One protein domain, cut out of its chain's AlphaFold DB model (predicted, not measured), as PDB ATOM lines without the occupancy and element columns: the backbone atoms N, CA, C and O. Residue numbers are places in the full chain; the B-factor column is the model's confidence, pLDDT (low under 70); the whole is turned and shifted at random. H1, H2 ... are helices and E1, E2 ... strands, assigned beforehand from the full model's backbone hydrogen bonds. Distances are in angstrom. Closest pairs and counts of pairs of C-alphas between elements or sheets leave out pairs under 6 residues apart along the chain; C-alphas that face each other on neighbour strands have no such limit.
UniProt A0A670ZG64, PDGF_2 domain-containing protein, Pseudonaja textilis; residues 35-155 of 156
ATOM      1  N   PRO A  35     167.449 122.509 193.493       94.12
ATOM      2  CA  PRO A  35     167.612 123.779 192.796       94.12
ATOM      3  C   PRO A  35     167.671 123.555 191.283       94.12
ATOM      4  O   PRO A  35     168.434 122.720 190.795       94.12
ATOM      5  N   ARG A  36     166.827 124.269 190.542       93.31
ATOM      6  CA  ARG A  36     166.774 124.265 189.079       93.31
ATOM      7  C   ARG A  36     166.647 125.694 188.578       93.31
ATOM      8  O   ARG A  36     166.075 126.550 189.254       93.31
ATOM      9  N   GLU A  37     167.142 125.932 187.372       93.12
ATOM     10  CA  GLU A  37     166.984 127.221 186.712       93.12
ATOM     11  C   GLU A  37     165.516 127.437 186.322       93.12
ATOM     12  O   GLU A  37     164.913 126.624 185.619       93.12
ATOM     13  N   VAL A  38     164.930 128.525 186.819       92.44
ATOM     14  CA  VAL A  38     163.546 128.921 186.552       92.44
ATOM     15  C   VAL A  38     163.522 130.399 186.177       92.44
ATOM     16  O   VAL A  38     164.218 131.217 186.779       92.44
ATOM     17  N   LEU A  39     162.693 130.749 185.192       93.25
ATOM     18  CA  LEU A  39     162.464 132.137 184.808       93.25
ATOM     19  C   LEU A  39     161.562 132.831 185.831       93.25
ATOM     20  O   LEU A  39     160.424 132.424 186.064       93.25
ATOM     21  N   VAL A  40     162.075 133.901 186.424       91.81
ATOM     22  CA  VAL A  40     161.371 134.722 187.407       91.81
ATOM     23  C   VAL A  40     161.156 136.100 186.811       91.81
ATOM     24  O   VAL A  40     162.091 136.725 186.316       91.81
ATOM     25  N   ASN A  41     159.912 136.569 186.849       90.38
ATOM     26  CA  ASN A  41     159.572 137.905 186.379       90.38
ATOM     27  C   ASN A  41     160.215 138.947 187.304       90.38
ATOM     28  O   ASN A  41     160.116 138.806 188.524       90.38
ATOM     29  N   VAL A  42     160.861 139.961 186.728       86.19
ATOM     30  CA  VAL A  42     161.636 140.949 187.482       86.19
ATOM     31  C   VAL A  42     160.731 141.719 188.437       86.19
ATOM     32  O   VAL A  42     160.932 141.649 189.642       86.19
ATOM     33  N   HIS A  43     159.667 142.343 187.932       74.44
ATOM     34  CA  HIS A  43     158.657 143.045 188.733       74.44
ATOM     35  C   HIS A  43     157.251 142.672 188.240       74.44
ATOM     36  O   HIS A  43     157.033 142.478 187.043       74.44
ATOM     37  N   LYS A  44     156.283 142.550 189.161       61.66
ATOM     38  CA  LYS A  44     154.869 142.276 188.822       61.66
ATOM     39  C   LYS A  44     154.061 143.545 188.528       61.66
ATOM     40  O   LYS A  44     153.055 143.454 187.833       61.66
ATOM     41  N   GLU A  45     154.501 144.694 189.029       59.84
ATOM     42  CA  GLU A  45     153.876 145.998 188.807       59.84
ATOM     43  C   GLU A  45     154.942 146.968 188.266       59.84
ATOM     44  O   GLU A  45     156.049 146.999 188.803       59.84
ATOM     45  N   PRO A  46     154.675 147.711 187.179       61.47
ATOM     46  CA  PRO A  46     155.628 148.677 186.644       61.47
ATOM     47  C   PRO A  46     155.801 149.863 187.611       61.47
ATOM     48  O   PRO A  46     154.796 150.412 188.073       61.47
ATOM     49  N   PRO A  47     157.037 150.318 187.893       59.09
ATOM     50  CA  PRO A  47     157.251 151.477 188.745       59.09
ATOM     51  C   PRO A  47     156.705 152.725 188.045       59.09
ATOM     52  O   PRO A  47     157.181 153.116 186.979       59.09
ATOM     53  N   GLN A  48     155.704 153.348 188.670       57.28
ATOM     54  CA  GLN A  48     155.062 154.594 188.238       57.28
ATOM     55  C   GLN A  48     154.380 154.540 186.863       57.28
ATOM     56  O   GLN A  48     154.889 155.081 185.890       57.28
ATOM     57  N   GLY A  49     153.191 153.933 186.811       58.16
ATOM     58  CA  GLY A  49     152.103 154.299 185.893       58.16
ATOM     59  C   GLY A  49     152.490 154.848 184.509       58.16
ATOM     60  O   GLY A  49     152.729 156.038 184.340       58.16
ATOM     61  N   SER A  50     152.375 153.980 183.499       64.12
ATOM     62  CA  SER A  50     152.374 154.266 182.053       64.12
ATOM     63  C   SER A  50     153.706 154.696 181.414       64.12
ATOM     64  O   SER A  50     154.039 155.870 181.294       64.12
ATOM     65  N   GLY A  51     154.432 153.697 180.896       67.00
ATOM     66  CA  GLY A  51     155.502 153.878 179.906       67.00
ATOM     67  C   GLY A  51     156.814 153.177 180.242       67.00
ATOM     68  O   GLY A  51     157.655 153.027 179.356       67.00
ATOM     69  N   HIS A  52     156.993 152.735 181.487       74.25
ATOM     70  CA  HIS A  52     158.222 152.089 181.939       74.25
ATOM     71  C   HIS A  52     158.120 150.562 181.870       74.25
ATOM     72  O   HIS A  52     157.137 149.980 182.329       74.25
ATOM     73  N   PHE A  53     159.135 149.907 181.308       81.88
ATOM     74  CA  PHE A  53     159.250 148.450 181.317       81.88
ATOM     75  C   PHE A  53     160.685 148.002 181.589       81.88
ATOM     76  O   PHE A  53     161.645 148.710 181.286       81.88
ATOM     77  N   PHE A  54     160.822 146.796 182.136       85.88
ATOM     78  CA  PHE A  54     162.116 146.200 182.451       85.88
ATOM     79  C   PHE A  54     162.642 145.339 181.300       85.88
ATOM     80  O   PHE A  54     161.890 144.602 180.651       85.88
ATOM     81  N   LYS A  55     163.951 145.418 181.060       84.50
ATOM     82  CA  LYS A  55     164.688 144.544 180.147       84.50
ATOM     83  C   LYS A  55     165.891 143.910 180.869       84.50
ATOM     84  O   LYS A  55     166.725 144.648 181.389       84.50
ATOM     85  N   PRO A  56     166.012 142.567 180.863       89.50
ATOM     86  CA  PRO A  56     164.980 141.600 180.468       89.50
ATOM     87  C   PRO A  56     163.757 141.671 181.405       89.50
ATOM     88  O   PRO A  56     163.864 142.137 182.534       89.50
ATOM     89  N   SER A  57     162.588 141.220 180.941       87.88
ATOM     90  CA  SER A  57     161.396 141.134 181.803       87.88
ATOM     91  C   SER A  57     161.476 139.949 182.767       87.88
ATOM     92  O   SER A  57     160.955 140.022 183.871       87.88
ATOM     93  N   CYS A  58     162.170 138.877 182.375       91.62
ATOM     94  CA  CYS A  58     162.393 137.688 183.192       91.62
ATOM     95  C   CYS A  58     163.891 137.415 183.330       91.62
ATOM     96  O   CYS A  58     164.637 137.552 182.362       91.62
ATOM     97  N   VAL A  59     164.311 136.970 184.509       92.88
ATOM     98  CA  VAL A  59     165.683 136.536 184.794       92.88
ATOM     99  C   VAL A  59     165.698 135.058 185.163       92.88
ATOM    100  O   VAL A  59     164.778 134.563 185.816       92.88
ATOM    101  N   ALA A  60     166.728 134.345 184.719       94.38
ATOM    102  CA  ALA A  60     166.954 132.952 185.078       94.38
ATOM    103  C   ALA A  60     167.609 132.882 186.465       94.38
ATOM    104  O   ALA A  60     168.653 133.493 186.687       94.38
ATOM    105  N   LEU A  61     166.969 132.188 187.410       95.31
ATOM    106  CA  LEU A  61     167.431 132.066 188.795       95.31
ATOM    107  C   LEU A  61     167.294 130.630 189.285       95.31
ATOM    108  O   LEU A  61     166.354 129.925 188.910       95.31
ATOM    109  N   GLN A  62     168.166 130.222 190.203       95.44
ATOM    110  CA  GLN A  62     168.024 128.940 190.887       95.44
ATOM    111  C   GLN A  62     166.849 128.969 191.870       95.44
ATOM    112  O   GLN A  62     166.833 129.737 192.837       95.44
ATOM    113  N   ARG A  63     165.848 128.117 191.640       95.50
ATOM    114  CA  ARG A  63     164.680 127.934 192.510       95.50
ATOM    115  C   ARG A  63     164.428 126.454 192.739       95.50
ATOM    116  O   ARG A  63     164.757 125.612 191.914       95.50
ATOM    117  N   CYS A  64     163.834 126.136 193.881       94.25
ATOM    118  CA  CYS A  64     163.477 124.759 194.194       94.25
ATOM    119  C   CYS A  64     162.339 124.321 193.284       94.25
ATOM    120  O   CYS A  64     161.297 124.974 193.242       94.25
ATOM    121  N   ALA A  65     162.558 123.225 192.571       92.25
ATOM    122  CA  ALA A  65     161.574 122.617 191.698       92.25
ATOM    123  C   ALA A  65     161.707 121.090 191.735       92.25
ATOM    124  O   ALA A  65     162.767 120.542 192.043       92.25
ATOM    125  N   GLY A  66     160.612 120.411 191.407       90.50
ATOM    126  CA  GLY A  66     160.465 118.966 191.540       90.50
ATOM    127  C   GLY A  66     159.364 118.603 192.530       90.50
ATOM    128  O   GLY A  66     158.664 119.470 193.054       90.50
ATOM    129  N   CYS A  67     159.215 117.309 192.769       88.62
ATOM    130  CA  CYS A  67     158.279 116.737 193.714       88.62
ATOM    131  C   CYS A  67     159.016 116.016 194.846       88.62
ATOM    132  O   CYS A  67     160.193 115.651 194.751       88.62
ATOM    133  N   CYS A  68     158.286 115.847 195.937       88.94
ATOM    134  CA  CYS A  68     158.649 114.982 197.043       88.94
ATOM    135  C   CYS A  68     157.860 113.673 196.921       88.94
ATOM    136  O   CYS A  68     156.856 113.615 196.213       88.94
ATOM    137  N   SER A  69     158.308 112.621 197.602       84.75
ATOM    138  CA  SER A  69     157.682 111.294 197.511       84.75
ATOM    139  C   SER A  69     156.290 111.209 198.144       84.75
ATOM    140  O   SER A  69     155.607 110.209 197.951       84.75
ATOM    141  N   ASP A  70     155.895 112.215 198.925       80.62
ATOM    142  CA  ASP A  70     154.688 112.213 199.741       80.62
ATOM    143  C   ASP A  70     153.927 113.535 199.570       80.62
ATOM    144  O   ASP A  70     154.537 114.594 199.422       80.62
ATOM    145  N   GLU A  71     152.598 113.477 199.570       77.69
ATOM    146  CA  GLU A  71     151.720 114.633 199.352       77.69
ATOM    147  C   GLU A  71     151.636 115.575 200.563       77.69
ATOM    148  O   GLU A  71     151.264 116.740 200.423       77.69
ATOM    149  N   ALA A  72     152.016 115.101 201.754       79.62
ATOM    150  CA  ALA A  72     152.010 115.909 202.973       79.62
ATOM    151  C   ALA A  72     153.247 116.812 203.132       79.62
ATOM    152  O   ALA A  72     153.318 117.619 204.068       79.62
ATOM    153  N   VAL A  73     154.229 116.693 202.233       83.88
ATOM    154  CA  VAL A  73     155.459 117.490 202.235       83.88
ATOM    155  C   VAL A  73     155.555 118.343 200.973       83.88
ATOM    156  O   VAL A  73     155.124 117.956 199.891       83.88
ATOM    157  N   GLN A  74     156.161 119.516 201.110       89.62
ATOM    158  CA  GLN A  74     156.338 120.471 200.028       89.62
ATOM    159  C   GLN A  74     157.818 120.729 199.782       89.62
ATOM    160  O   GLN A  74     158.599 120.938 200.713       89.62
ATOM    161  N   CYS A  75     158.194 120.761 198.504       92.19
ATOM    162  CA  CYS A  75     159.538 121.147 198.097       92.19
ATOM    163  C   CYS A  75     159.752 122.638 198.393       92.19
ATOM    164  O   CYS A  75     159.098 123.510 197.816       92.19
ATOM    165  N   SER A  76     160.662 122.927 199.316       93.00
ATOM    166  CA  SER A  76     160.915 124.267 199.840       93.00
ATOM    167  C   SER A  76     162.414 124.549 199.906       93.00
ATOM    168  O   SER A  76     163.233 123.636 199.849       93.00
ATOM    169  N   ALA A  77     162.790 125.825 199.973       94.00
ATOM    170  CA  ALA A  77     164.193 126.211 200.093       94.00
ATOM    171  C   ALA A  77     164.690 125.997 201.522       94.00
ATOM    172  O   ALA A  77     164.119 126.584 202.441       94.00
ATOM    173  N   GLY A  78     165.777 125.245 201.669       92.94
ATOM    174  CA  GLY A  78     166.533 125.166 202.914       92.94
ATOM    175  C   GLY A  78     167.372 126.424 203.101       92.94
ATOM    176  O   GLY A  78     167.080 127.285 203.931       92.94
ATOM    177  N   GLN A  79     168.375 126.588 202.239       94.94
ATOM    178  CA  GLN A  79     169.241 127.760 202.201       94.94
ATOM    179  C   GLN A  79     168.949 128.638 200.984       94.94
ATOM    180  O   GLN A  79     168.725 128.157 199.871       94.94
ATOM    181  N   LYS A  80     169.002 129.957 201.190       96.69
ATOM    182  CA  LYS A  80     168.823 130.976 200.154       96.69
ATOM    183  C   LYS A  80     170.045 131.884 200.083       96.69
ATOM    184  O   LYS A  80     170.708 132.109 201.094       96.69
ATOM    185  N   ARG A  81     170.304 132.436 198.903       96.25
ATOM    186  CA  ARG A  81     171.274 133.512 198.682       96.25
ATOM    187  C   ARG A  81     170.619 134.654 197.919       96.25
ATOM    188  O   ARG A  81     169.687 134.427 197.151       96.25
ATOM    189  N   THR A  82     171.117 135.864 198.117       97.00
ATOM    190  CA  THR A  82     170.701 137.029 197.334       97.00
ATOM    191  C   THR A  82     171.708 137.255 196.215       97.00
ATOM    192  O   THR A  82     172.913 137.252 196.459       97.00
ATOM    193  N   VAL A  83     171.216 137.436 194.995       94.25
ATOM    194  CA  VAL A  83     172.003 137.762 193.810       94.25
ATOM    195  C   VAL A  83     171.492 139.070 193.250       94.25
ATOM    196  O   VAL A  83     170.315 139.194 192.927       94.25
ATOM    197  N   SER A  84     172.388 140.034 193.114       93.56
ATOM    198  CA  SER A  84     172.052 141.308 192.503       93.56
ATOM    199  C   SER A  84     172.292 141.268 191.000       93.56
ATOM    200  O   SER A  84     173.415 141.009 190.561       93.56
ATOM    201  N   LEU A  85     171.268 141.577 190.213       92.06
ATOM    202  CA  LEU A  85     171.342 141.655 188.759       92.06
ATOM    203  C   LEU A  85     171.130 143.097 188.299       92.06
ATOM    204  O   LEU A  85     170.457 143.885 188.956       92.06
ATOM    205  N   GLN A  86     171.724 143.449 187.162       91.75
ATOM    206  CA  GLN A  86     171.512 144.749 186.534       91.75
ATOM    207  C   GLN A  86     170.329 144.645 185.572       91.75
ATOM    208  O   GLN A  86     170.375 143.879 184.609       91.75
ATOM    209  N   ILE A  87     169.273 145.401 185.847       90.56
ATOM    210  CA  ILE A  87     168.036 145.432 185.077       90.56
ATOM    211  C   ILE A  87     167.907 146.801 184.424       90.56
ATOM    212  O   ILE A  87     168.067 147.838 185.062       90.56
ATOM    213  N   MET A  88     167.616 146.812 183.128       89.19
ATOM    214  CA  MET A  88     167.415 148.048 182.393       89.19
ATOM    215  C   MET A  88     165.960 148.498 182.511       89.19
ATOM    216  O   MET A  88     165.054 147.808 182.043       89.19
ATOM    217  N   LEU A  89     165.742 149.668 183.100       87.94
ATOM    218  CA  LEU A  89     164.471 150.372 183.085       87.94
ATOM    219  C   LEU A  89     164.404 151.230 181.824       87.94
ATOM    220  O   LEU A  89     165.209 152.142 181.637       87.94
ATOM    221  N   VAL A  90     163.454 150.931 180.947       86.94
ATOM    222  CA  VAL A  90     163.247 151.673 179.704       86.94
ATOM    223  C   VAL A  90     161.989 152.508 179.838       86.94
ATOM    224  O   VAL A  90     160.911 151.962 180.070       86.94
ATOM    225  N   SER A  91     162.119 153.820 179.655       86.31
ATOM    226  CA  SER A  91     160.988 154.730 179.565       86.31
ATOM    227  C   SER A  91     160.605 154.983 178.117       86.31
ATOM    228  O   SER A  91     161.336 155.613 177.356       86.31
ATOM    229  N   SER A  92     159.423 154.505 177.739       81.00
ATOM    230  CA  SER A  92     158.854 154.718 176.405       81.00
ATOM    231  C   SER A  92     158.487 156.184 176.177       81.00
ATOM    232  O   SER A  92     158.598 156.679 175.060       81.00
ATOM    233  N   SER A  93     158.074 156.881 177.238       84.31
ATOM    234  CA  SER A  93     157.606 158.268 177.182       84.31
ATOM    235  C   SER A  93     158.752 159.245 176.915       84.31
ATOM    236  O   SER A  93     158.600 160.169 176.122       84.31
ATOM    237  N   THR A  94     159.910 159.028 177.546       85.00
ATOM    238  CA  THR A  94     161.102 159.878 177.378       85.00
ATOM    239  C   THR A  94     162.142 159.288 176.428       85.00
ATOM    240  O   THR A  94     163.142 159.945 176.160       85.00
ATOM    241  N   GLN A  95     161.929 158.068 175.916       83.62
ATOM    242  CA  GLN A  95     162.905 157.299 175.127       83.62
ATOM    243  C   GLN A  95     164.274 157.174 175.818       83.62
ATOM    244  O   GLN A  95     165.321 157.188 175.172       83.62
ATOM    245  N   THR A  96     164.276 157.056 177.147       85.81
ATOM    246  CA  THR A  96     165.496 156.902 177.948       85.81
ATOM    247  C   THR A  96     165.595 155.498 178.530       85.81
ATOM    248  O   THR A  96     164.588 154.836 178.778       85.81
ATOM    249  N   SER A  97     166.822 155.038 178.764       88.38
ATOM    250  CA  SER A  97     167.099 153.771 179.440       88.38
ATOM    251  C   SER A  97     168.073 153.987 180.590       88.38
ATOM    252  O   SER A  97     169.110 154.623 180.399       88.38
ATOM    253  N   GLN A  98     167.770 153.423 181.754       88.00
ATOM    254  CA  GLN A  98     168.615 153.474 182.941       88.00
ATOM    255  C   GLN A  98     168.903 152.059 183.436       88.00
ATOM    256  O   GLN A  98     168.029 151.200 183.401       88.00
ATOM    257  N   LEU A  99     170.131 151.814 183.890       90.50
ATOM    258  CA  LEU A  99     170.517 150.538 184.479       90.50
ATOM    259  C   LEU A  99     170.382 150.621 185.999       90.50
ATOM    260  O   LEU A  99     171.018 151.465 186.629       90.50
ATOM    261  N   GLU A 100     169.561 149.752 186.568       86.69
ATOM    262  CA  GLU A 100     169.295 149.679 188.000       86.69
ATOM    263  C   GLU A 100     169.702 148.307 188.536       86.69
ATOM    264  O   GLU A 100     169.618 147.295 187.841       86.69
ATOM    265  N   LYS A 101     170.224 148.274 189.761       90.19
ATOM    266  CA  LYS A 101     170.656 147.037 190.406       90.19
ATOM    267  C   LYS A 101     169.511 146.526 191.268       90.19
ATOM    268  O   LYS A 101     169.190 147.150 192.269       90.19
ATOM    269  N   GLU A 102     168.978 145.373 190.897       88.12
ATOM    270  CA  GLU A 102     167.876 144.714 191.590       88.12
ATOM    271  C   GLU A 102     168.357 143.432 192.263       88.12
ATOM    272  O   GLU A 102     169.161 142.679 191.706       88.12
ATOM    273  N   ASP A 103     167.844 143.167 193.458       92.00
ATOM    274  CA  ASP A 103     168.218 142.008 194.258       92.00
ATOM    275  C   ASP A 103     167.200 140.876 194.114       92.00
ATOM    276  O   ASP A 103     166.005 141.026 194.367       92.00
ATOM    277  N   PHE A 104     167.694 139.692 193.767       93.94
ATOM    278  CA  PHE A 104     166.900 138.489 193.577       93.94
ATOM    279  C   PHE A 104     167.287 137.402 194.566       93.94
ATOM    280  O   PHE A 104     168.448 137.225 194.914       93.94
ATOM    281  N   THR A 105     166.313 136.605 194.993       95.12
ATOM    282  CA  THR A 105     166.580 135.425 195.820       95.12
ATOM    283  C   THR A 105     166.828 134.193 194.957       95.12
ATOM    284  O   THR A 105     165.989 133.842 194.125       95.12
ATOM    285  N   GLU A 106     167.921 133.488 195.213       96.38
ATOM    286  CA  GLU A 106     168.208 132.152 194.701       96.38
ATOM    287  C   GLU A 106     168.173 131.114 195.819       96.38
ATOM    288  O   GLU A 106     168.524 131.389 196.968       96.38
ATOM    289  N   HIS A 107     167.739 129.904 195.488       96.50
ATOM    290  CA  HIS A 107     167.737 128.768 196.397       96.50
ATOM    291  C   HIS A 107     169.033 127.980 196.198       96.50
ATOM    292  O   HIS A 107     169.356 127.589 195.079       96.50
ATOM    293  N   VAL A 108     169.775 127.766 197.282       95.25
ATOM    294  CA  VAL A 108     171.058 127.046 197.282       95.25
ATOM    295  C   VAL A 108     170.838 125.567 197.576       95.25
ATOM    296  O   VAL A 108     171.414 124.712 196.913       95.25
ATOM    297  N   THR A 109     169.967 125.263 198.539       94.38
ATOM    298  CA  THR A 109     169.570 123.895 198.893       94.38
ATOM    299  C   THR A 109     168.049 123.791 198.955       94.38
ATOM    300  O   THR A 109     167.356 124.776 199.232       94.38
ATOM    301  N   CYS A 110     167.524 122.597 198.680       93.75
ATOM    302  CA  CYS A 110     166.093 122.315 198.695       93.75
ATOM    303  C   CYS A 110     165.791 121.112 199.577       93.75
ATOM    304  O   CYS A 110     166.551 120.146 199.605       93.75
ATOM    305  N   GLU A 111     164.670 121.193 200.281       92.69
ATOM    306  CA  GLU A 111     164.269 120.246 201.309       92.69
ATOM    307  C   GLU A 111     162.765 119.981 201.199       92.69
ATOM    308  O   GLU A 111     161.968 120.900 200.966       92.69
ATOM    309  N   CYS A 112     162.378 118.720 201.381       90.50
ATOM    310  CA  CYS A 112     160.982 118.326 201.528       90.50
ATOM    311  C   CYS A 112     160.573 118.564 202.978       90.50
ATOM    312  O   CYS A 112     160.960 117.806 203.863       90.50
ATOM    313  N   SER A 113     159.823 119.638 203.221       87.38
ATOM    314  CA  SER A 113     159.362 119.999 204.560       87.38
ATOM    315  C   SER A 113     157.860 119.781 204.692       87.38
ATOM    316  O   SER A 113     157.101 119.943 203.734       87.38
ATOM    317  N   CYS A 114     157.423 119.386 205.886       83.06
ATOM    318  CA  CYS A 114     156.012 119.189 206.187       83.06
ATOM    319  C   CYS A 114     155.218 120.473 205.943       83.06
ATOM    320  O   CYS A 114     155.572 121.549 206.437       83.06
ATOM    321  N   LEU A 115     154.100 120.358 205.233       75.75
ATOM    322  CA  LEU A 115     153.149 121.453 205.138       75.75
ATOM    323  C   LEU A 115     152.600 121.741 206.543       75.75
ATOM    324  O   LEU A 115     151.953 120.889 207.147       75.75
ATOM    325  N   ARG A 116     152.786 122.967 207.063       60.69
ATOM    326  CA  ARG A 116     152.208 123.396 208.363       60.69
ATOM    327  C   ARG A 116     150.671 123.354 208.387       60.69
ATOM    328  O   ARG A 116     150.054 123.645 209.407       60.69
ATOM    329  N   THR A 117     150.050 123.023 207.260       49.31
ATOM    330  CA  THR A 117     148.616 122.855 207.087       49.31
ATOM    331  C   THR A 117     148.309 121.457 206.559       49.31
ATOM    332  O   THR A 117     147.754 121.312 205.476       49.31
ATOM    333  N   ALA A 118     148.514 120.435 207.386       47.03
ATOM    334  CA  ALA A 118     147.612 119.279 207.401       47.03
ATOM    335  C   ALA A 118     146.213 119.669 207.954       47.03
ATOM    336  O   ALA A 118     145.536 118.890 208.616       47.03
ATOM    337  N   SER A 119     145.786 120.916 207.725       48.31
ATOM    338  CA  SER A 119     144.436 121.399 207.952       48.31
ATOM    339  C   SER A 119     143.741 121.449 206.585       48.31
ATOM    340  O   SER A 119     144.280 122.019 205.632       48.31
ATOM    341  N   PRO A 120     142.536 120.873 206.457       50.66
ATOM    342  CA  PRO A 120     141.902 120.521 205.178       50.66
ATOM    343  C   PRO A 120     141.485 121.719 204.304       50.66
ATOM    344  O   PRO A 120     140.801 121.554 203.301       50.66
ATOM    345  N   ARG A 121     141.861 122.950 204.670       51.28
ATOM    346  CA  ARG A 121     141.382 124.186 204.038       51.28
ATOM    347  C   ARG A 121     142.314 124.786 202.986       51.28
ATOM    348  O   ARG A 121     141.887 125.697 202.290       51.28
ATOM    349  N   ARG A 122     143.553 124.303 202.839       51.44
ATOM    350  CA  ARG A 122     144.524 124.848 201.864       51.44
ATOM    351  C   ARG A 122     144.851 123.916 200.692       51.44
ATOM    352  O   ARG A 122     145.648 124.301 199.847       51.44
ATOM    353  N   LEU A 123     144.207 122.750 200.575       53.03
ATOM    354  CA  LEU A 123     144.329 121.925 199.361       53.03
ATOM    355  C   LEU A 123     143.572 122.508 198.152       53.03
ATOM    356  O   LEU A 123     143.848 122.124 197.023       53.03
ATOM    357  N   PHE A 124     142.642 123.447 198.362       48.31
ATOM    358  CA  PHE A 124     141.788 123.967 197.286       48.31
ATOM    359  C   PHE A 124     142.349 125.185 196.534       48.31
ATOM    360  O   PHE A 124     141.822 125.533 195.484       48.31
ATOM    361  N   GLU A 125     143.404 125.840 197.029       49.94
ATOM    362  CA  GLU A 125     143.914 127.084 196.416       49.94
ATOM    363  C   GLU A 125     145.166 126.901 195.546       49.94
ATOM    364  O   GLU A 125     145.501 127.796 194.776       49.94
ATOM    365  N   LEU A 126     145.851 125.755 195.615       54.28
ATOM    366  CA  LEU A 126     147.030 125.482 194.776       54.28
ATOM    367  C   LEU A 126     146.690 124.831 193.427       54.28
ATOM    368  O   LEU A 126     147.578 124.704 192.589       54.28
ATOM    369  N   ASN A 127     145.428 124.460 193.182       49.38
ATOM    370  CA  ASN A 127     145.012 123.850 191.921       49.38
ATOM    371  C   ASN A 127     143.736 124.509 191.377       49.38
ATOM    372  O   ASN A 127     142.615 124.090 191.654       49.38
ATOM    373  N   SER A 128     143.919 125.578 190.605       46.53
ATOM    374  CA  SER A 128     142.846 126.284 189.902       46.53
ATOM    375  C   SER A 128     142.251 125.424 188.775       46.53
ATOM    376  O   SER A 128     142.693 125.513 187.636       46.53
ATOM    377  N   SER A 129     141.246 124.600 189.086       43.56
ATOM    378  CA  SER A 129     140.139 124.222 188.187       43.56
ATOM    379  C   SER A 129     139.031 123.534 189.008       43.56
ATOM    380  O   SER A 129     139.362 122.708 189.861       43.56
ATOM    381  N   PRO A 130     137.733 123.849 188.816       45.31
ATOM    382  CA  PRO A 130     136.660 123.193 189.564       45.31
ATOM    383  C   PRO A 130     136.577 121.699 189.191       45.31
ATOM    384  O   PRO A 130     136.581 121.376 188.001       45.31
ATOM    385  N   PRO A 131     136.483 120.769 190.161       42.78
ATOM    386  CA  PRO A 131     136.291 119.359 189.844       42.78
ATOM    387  C   PRO A 131     134.860 119.112 189.323       42.78
ATOM    388  O   PRO A 131     133.914 119.718 189.838       42.78
ATOM    389  N   PRO A 132     134.654 118.219 188.335       41.16
ATOM    390  CA  PRO A 132     133.321 117.692 188.045       41.16
ATOM    391  C   PRO A 132     132.808 116.886 189.257       41.16
ATOM    392  O   PRO A 132     133.622 116.342 190.011       41.16
ATOM    393  N   PRO A 133     131.484 116.782 189.479       38.91
ATOM    394  CA  PRO A 133     130.958 116.030 190.612       38.91
ATOM    395  C   PRO A 133     131.306 114.542 190.460       38.91
ATOM    396  O   PRO A 133     130.859 113.887 189.519       38.91
ATOM    397  N   ALA A 134     132.116 114.013 191.377       45.22
ATOM    398  CA  ALA A 134     132.427 112.588 191.440       45.22
ATOM    399  C   ALA A 134     131.335 111.832 192.227       45.22
ATOM    400  O   ALA A 134     130.862 112.340 193.248       45.22
ATOM    401  N   PRO A 135     130.931 110.624 191.791       44.25
ATOM    402  CA  PRO A 135     130.026 109.776 192.552       44.25
ATOM    403  C   PRO A 135     130.755 109.107 193.729       44.25
ATOM    404  O   PRO A 135     131.917 108.716 193.628       44.25
ATOM    405  N   LEU A 136     130.036 108.972 194.844       52.50
ATOM    406  CA  LEU A 136     130.451 108.268 196.057       52.50
ATOM    407  C   LEU A 136     130.671 106.781 195.762       52.50
ATOM    408  O   LEU A 136     129.690 106.058 195.608       52.50
ATOM    409  N   GLN A 137     131.920 106.315 195.756       40.72
ATOM    410  CA  GLN A 137     132.234 104.922 196.080       40.72
ATOM    411  C   GLN A 137     133.504 104.858 196.929       40.72
ATOM    412  O   GLN A 137     134.599 105.201 196.490       40.72
ATOM    413  N   GLU A 138     133.307 104.447 198.178       58.69
ATOM    414  CA  GLU A 138     134.352 104.070 199.122       58.69
ATOM    415  C   GLU A 138     134.954 102.723 198.707       58.69
ATOM    416  O   GLU A 138     134.204 101.805 198.396       58.69
ATOM    417  N   GLU A 139     136.282 102.583 198.727       46.22
ATOM    418  CA  GLU A 139     137.005 101.319 198.491       46.22
ATOM    419  C   GLU A 139     138.385 101.386 199.210       46.22
ATOM    420  O   GLU A 139     138.858 102.469 199.560       46.22
ATOM    421  N   PRO A 140     139.039 100.253 199.533       45.25
ATOM    422  CA  PRO A 140     139.225  99.840 200.919       45.25
ATOM    423  C   PRO A 140     140.692  99.805 201.379       45.25
ATOM    424  O   PRO A 140     141.614  99.578 200.600       45.25
ATOM    425  N   ARG A 141     140.866  99.957 202.700       53.22
ATOM    426  CA  ARG A 141     142.030  99.701 203.580       53.22
ATOM    427  C   ARG A 141     143.206  98.934 202.932       53.22
ATOM    428  O   ARG A 141     143.208  97.704 202.900       53.22
ATOM    429  N   LYS A 142     144.268  99.637 202.511       37.12
ATOM    430  CA  LYS A 142     145.554  99.023 202.103       37.12
ATOM    431  C   LYS A 142     146.704  99.638 202.909       37.12
ATOM    432  O   LYS A 142     146.922 100.835 202.847       37.12
ATOM    433  N   ARG A 143     147.350  98.778 203.712       38.50
ATOM    434  CA  ARG A 143     148.643  98.897 204.427       38.50
ATOM    435  C   ARG A 143     149.245 100.308 204.545       38.50
ATOM    436  O   ARG A 143     149.788 100.832 203.582       38.50
ATOM    437  N   ALA A 144     149.257 100.831 205.772       41.59
ATOM    438  CA  ALA A 144     150.079 101.968 206.168       41.59
ATOM    439  C   ALA A 144     151.566 101.599 206.035       41.59
ATOM    440  O   ALA A 144     152.153 100.999 206.933       41.59
ATOM    441  N   ALA A 145     152.164 101.912 204.887       41.97
ATOM    442  CA  ALA A 145     153.570 102.278 204.876       41.97
ATOM    443  C   ALA A 145     153.686 103.560 205.713       41.97
ATOM    444  O   ALA A 145     152.819 104.427 205.588       41.97
ATOM    445  N   GLU A 146     154.689 103.666 206.588       52.78
ATOM    446  CA  GLU A 146     155.012 104.908 207.303       52.78
ATOM    447  C   GLU A 146     155.305 106.017 206.284       52.78
ATOM    448  O   GLU A 146     156.425 106.215 205.820       52.78
ATOM    449  N   SER A 147     154.244 106.693 205.868       56.53
ATOM    450  CA  SER A 147     154.272 107.856 205.002       56.53
ATOM    451  C   SER A 147     154.816 109.030 205.814       56.53
ATOM    452  O   SER A 147     154.499 109.177 207.000       56.53
ATOM    453  N   GLN A 148     155.632 109.884 205.187       60.09
ATOM    454  CA  GLN A 148     156.185 111.078 205.844       60.09
ATOM    455  C   GLN A 148     155.067 112.001 206.362       60.09
ATOM    456  O   GLN A 148     155.285 112.725 207.332       60.09
ATOM    457  N   ALA A 149     153.844 111.883 205.828       58.62
ATOM    458  CA  ALA A 149     152.636 112.489 206.381       58.62
ATOM    459  C   ALA A 149     152.392 112.149 207.860       58.62
ATOM    460  O   ALA A 149     152.031 113.026 208.644       58.62
ATOM    461  N   SER A 150     152.616 110.895 208.268       57.78
ATOM    462  CA  SER A 150     152.415 110.458 209.654       57.78
ATOM    463  C   SER A 150     153.441 111.086 210.604       57.78
ATOM    464  O   SER A 150     153.105 111.444 211.733       57.78
ATOM    465  N   LEU A 151     154.679 111.286 210.141       61.47
ATOM    466  CA  LEU A 151     155.727 111.976 210.901       61.47
ATOM    467  C   LEU A 151     155.429 113.478 211.024       61.47
ATOM    468  O   LEU A 151     155.615 114.056 212.095       61.47
ATOM    469  N   CYS A 152     154.884 114.088 209.966       66.75
ATOM    470  CA  CYS A 152     154.449 115.485 209.973       66.75
ATOM    471  C   CYS A 152     153.341 115.761 211.001       66.75
ATOM    472  O   CYS A 152     153.361 116.805 211.647       66.75
ATOM    473  N   LEU A 153     152.401 114.828 211.186       60.94
ATOM    474  CA  LEU A 153     151.335 114.922 212.194       60.94
ATOM    475  C   LEU A 153     151.845 114.748 213.634       60.94
ATOM    476  O   LEU A 153     151.224 115.246 214.564       60.94
ATOM    477  N   SER A 154     152.972 114.056 213.814       58.66
ATOM    478  CA  SER A 154     153.535 113.714 215.129       58.66
ATOM    479  C   SER A 154     154.409 114.823 215.740       58.66
ATOM    480  O   SER A 154     154.884 114.668 216.860       58.66
ATOM    481  N   SER A 155     154.662 115.909 214.998       53.75
ATOM    482  CA  SER A 155     155.516 117.043 215.408       53.75
ATOM    483  C   SER A 155     154.748 118.369 215.585       53.75
ATOM    484  O   SER A 155     155.381 119.425 215.663       53.75
TER     485      SER A 155
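Overview. This is residues 35 to 155 of the 156 residues of the protein "PDGF_2 domain-containing protein" of Pseudonaja textilis (UniProt A0A670ZG64). What shape comes first to the eye? A long curved ribbon: the hairpin of E5 and E6 turns a corner into the short pair E4 and E7, E2 lines E5 near the hairpin's tip, and the pair E1 and E3 packs on the hairpin's other end, the two sheets only partly face to face. Beyond E7 a long loop swings out, its residues 119 to 146 sticking out, and returns to short H1 beside E4 and E7. What is it made of? The printed part has 121 residues, with seven named strands, E1 to E7, then one named helix, H1; the class is mostly strand, though under half of the residues are in named elements. The three sheets, E2 - E5 - E6, E1 - E3 and E4 - E7, are antiparallel, and the whole is extended, with a radius of gyration of the C-alphas of 21.4 A and spans of 68 by 36 by 21 A.

Arrangement. How is the largest sheet built? E5, residues 80 to 91, and E6, residues 96 to 107, form a hairpin, with N 85 and O 102 within hydrogen-bond range at 2.8 A. E2, residues 52 to 55, is the antiparallel neighbour of E5, with N 55 and O 88 at 2.8 A; this sheet is strongly twisted. What faces it? E1, residues 35 to 41, and E3, residues 58 to 65, with N 38 and O 61 at 2.9 A, make a sandwich with it, two sheets face to face, their best planes 43 degrees apart; the closest C-alphas of E3 and E6 are those of Gln 62 and Glu 106, 5.0 A apart. What lies beyond? E6 runs on into E7, residues 110 to 114, at 60 degrees; E7 pairs with E4, residues 73 to 77, N 76 and O 111 being 2.9 A apart. H1, residues 148 to 153, has every O i to N i+4 pair within hydrogen-bond range, and its closest C-alpha to E7 is that of Cys 152, 5.5 A from that of Cys 114.

Along the chain. Where do the strands begin? E1 spans 17.5 A from C-alpha 35 at (167.612, 123.779, 192.796); E2 spans 10.1 A, and E3, 17.3 A long, bends by 71 degrees at residue 62. How long are the others? E4 spans 12.5 A, E5 32.4 A, E6 33.7 A and E7 12.9 A. H1 spans 8.9 A, ending at C-alpha 153, (151.335, 114.922, 212.194).

Size, cuts and confidence. How far does it reach? The two C-alphas farthest apart, those of Thr 94 and Arg 141, are 68.3 A apart. Is it continuous and sure? The printed part has no cut, and its one long link, E7 to H1, has 33 residues. Its mean pLDDT is 74.6, with residues 44 to 51 and 116 to 155 under 70.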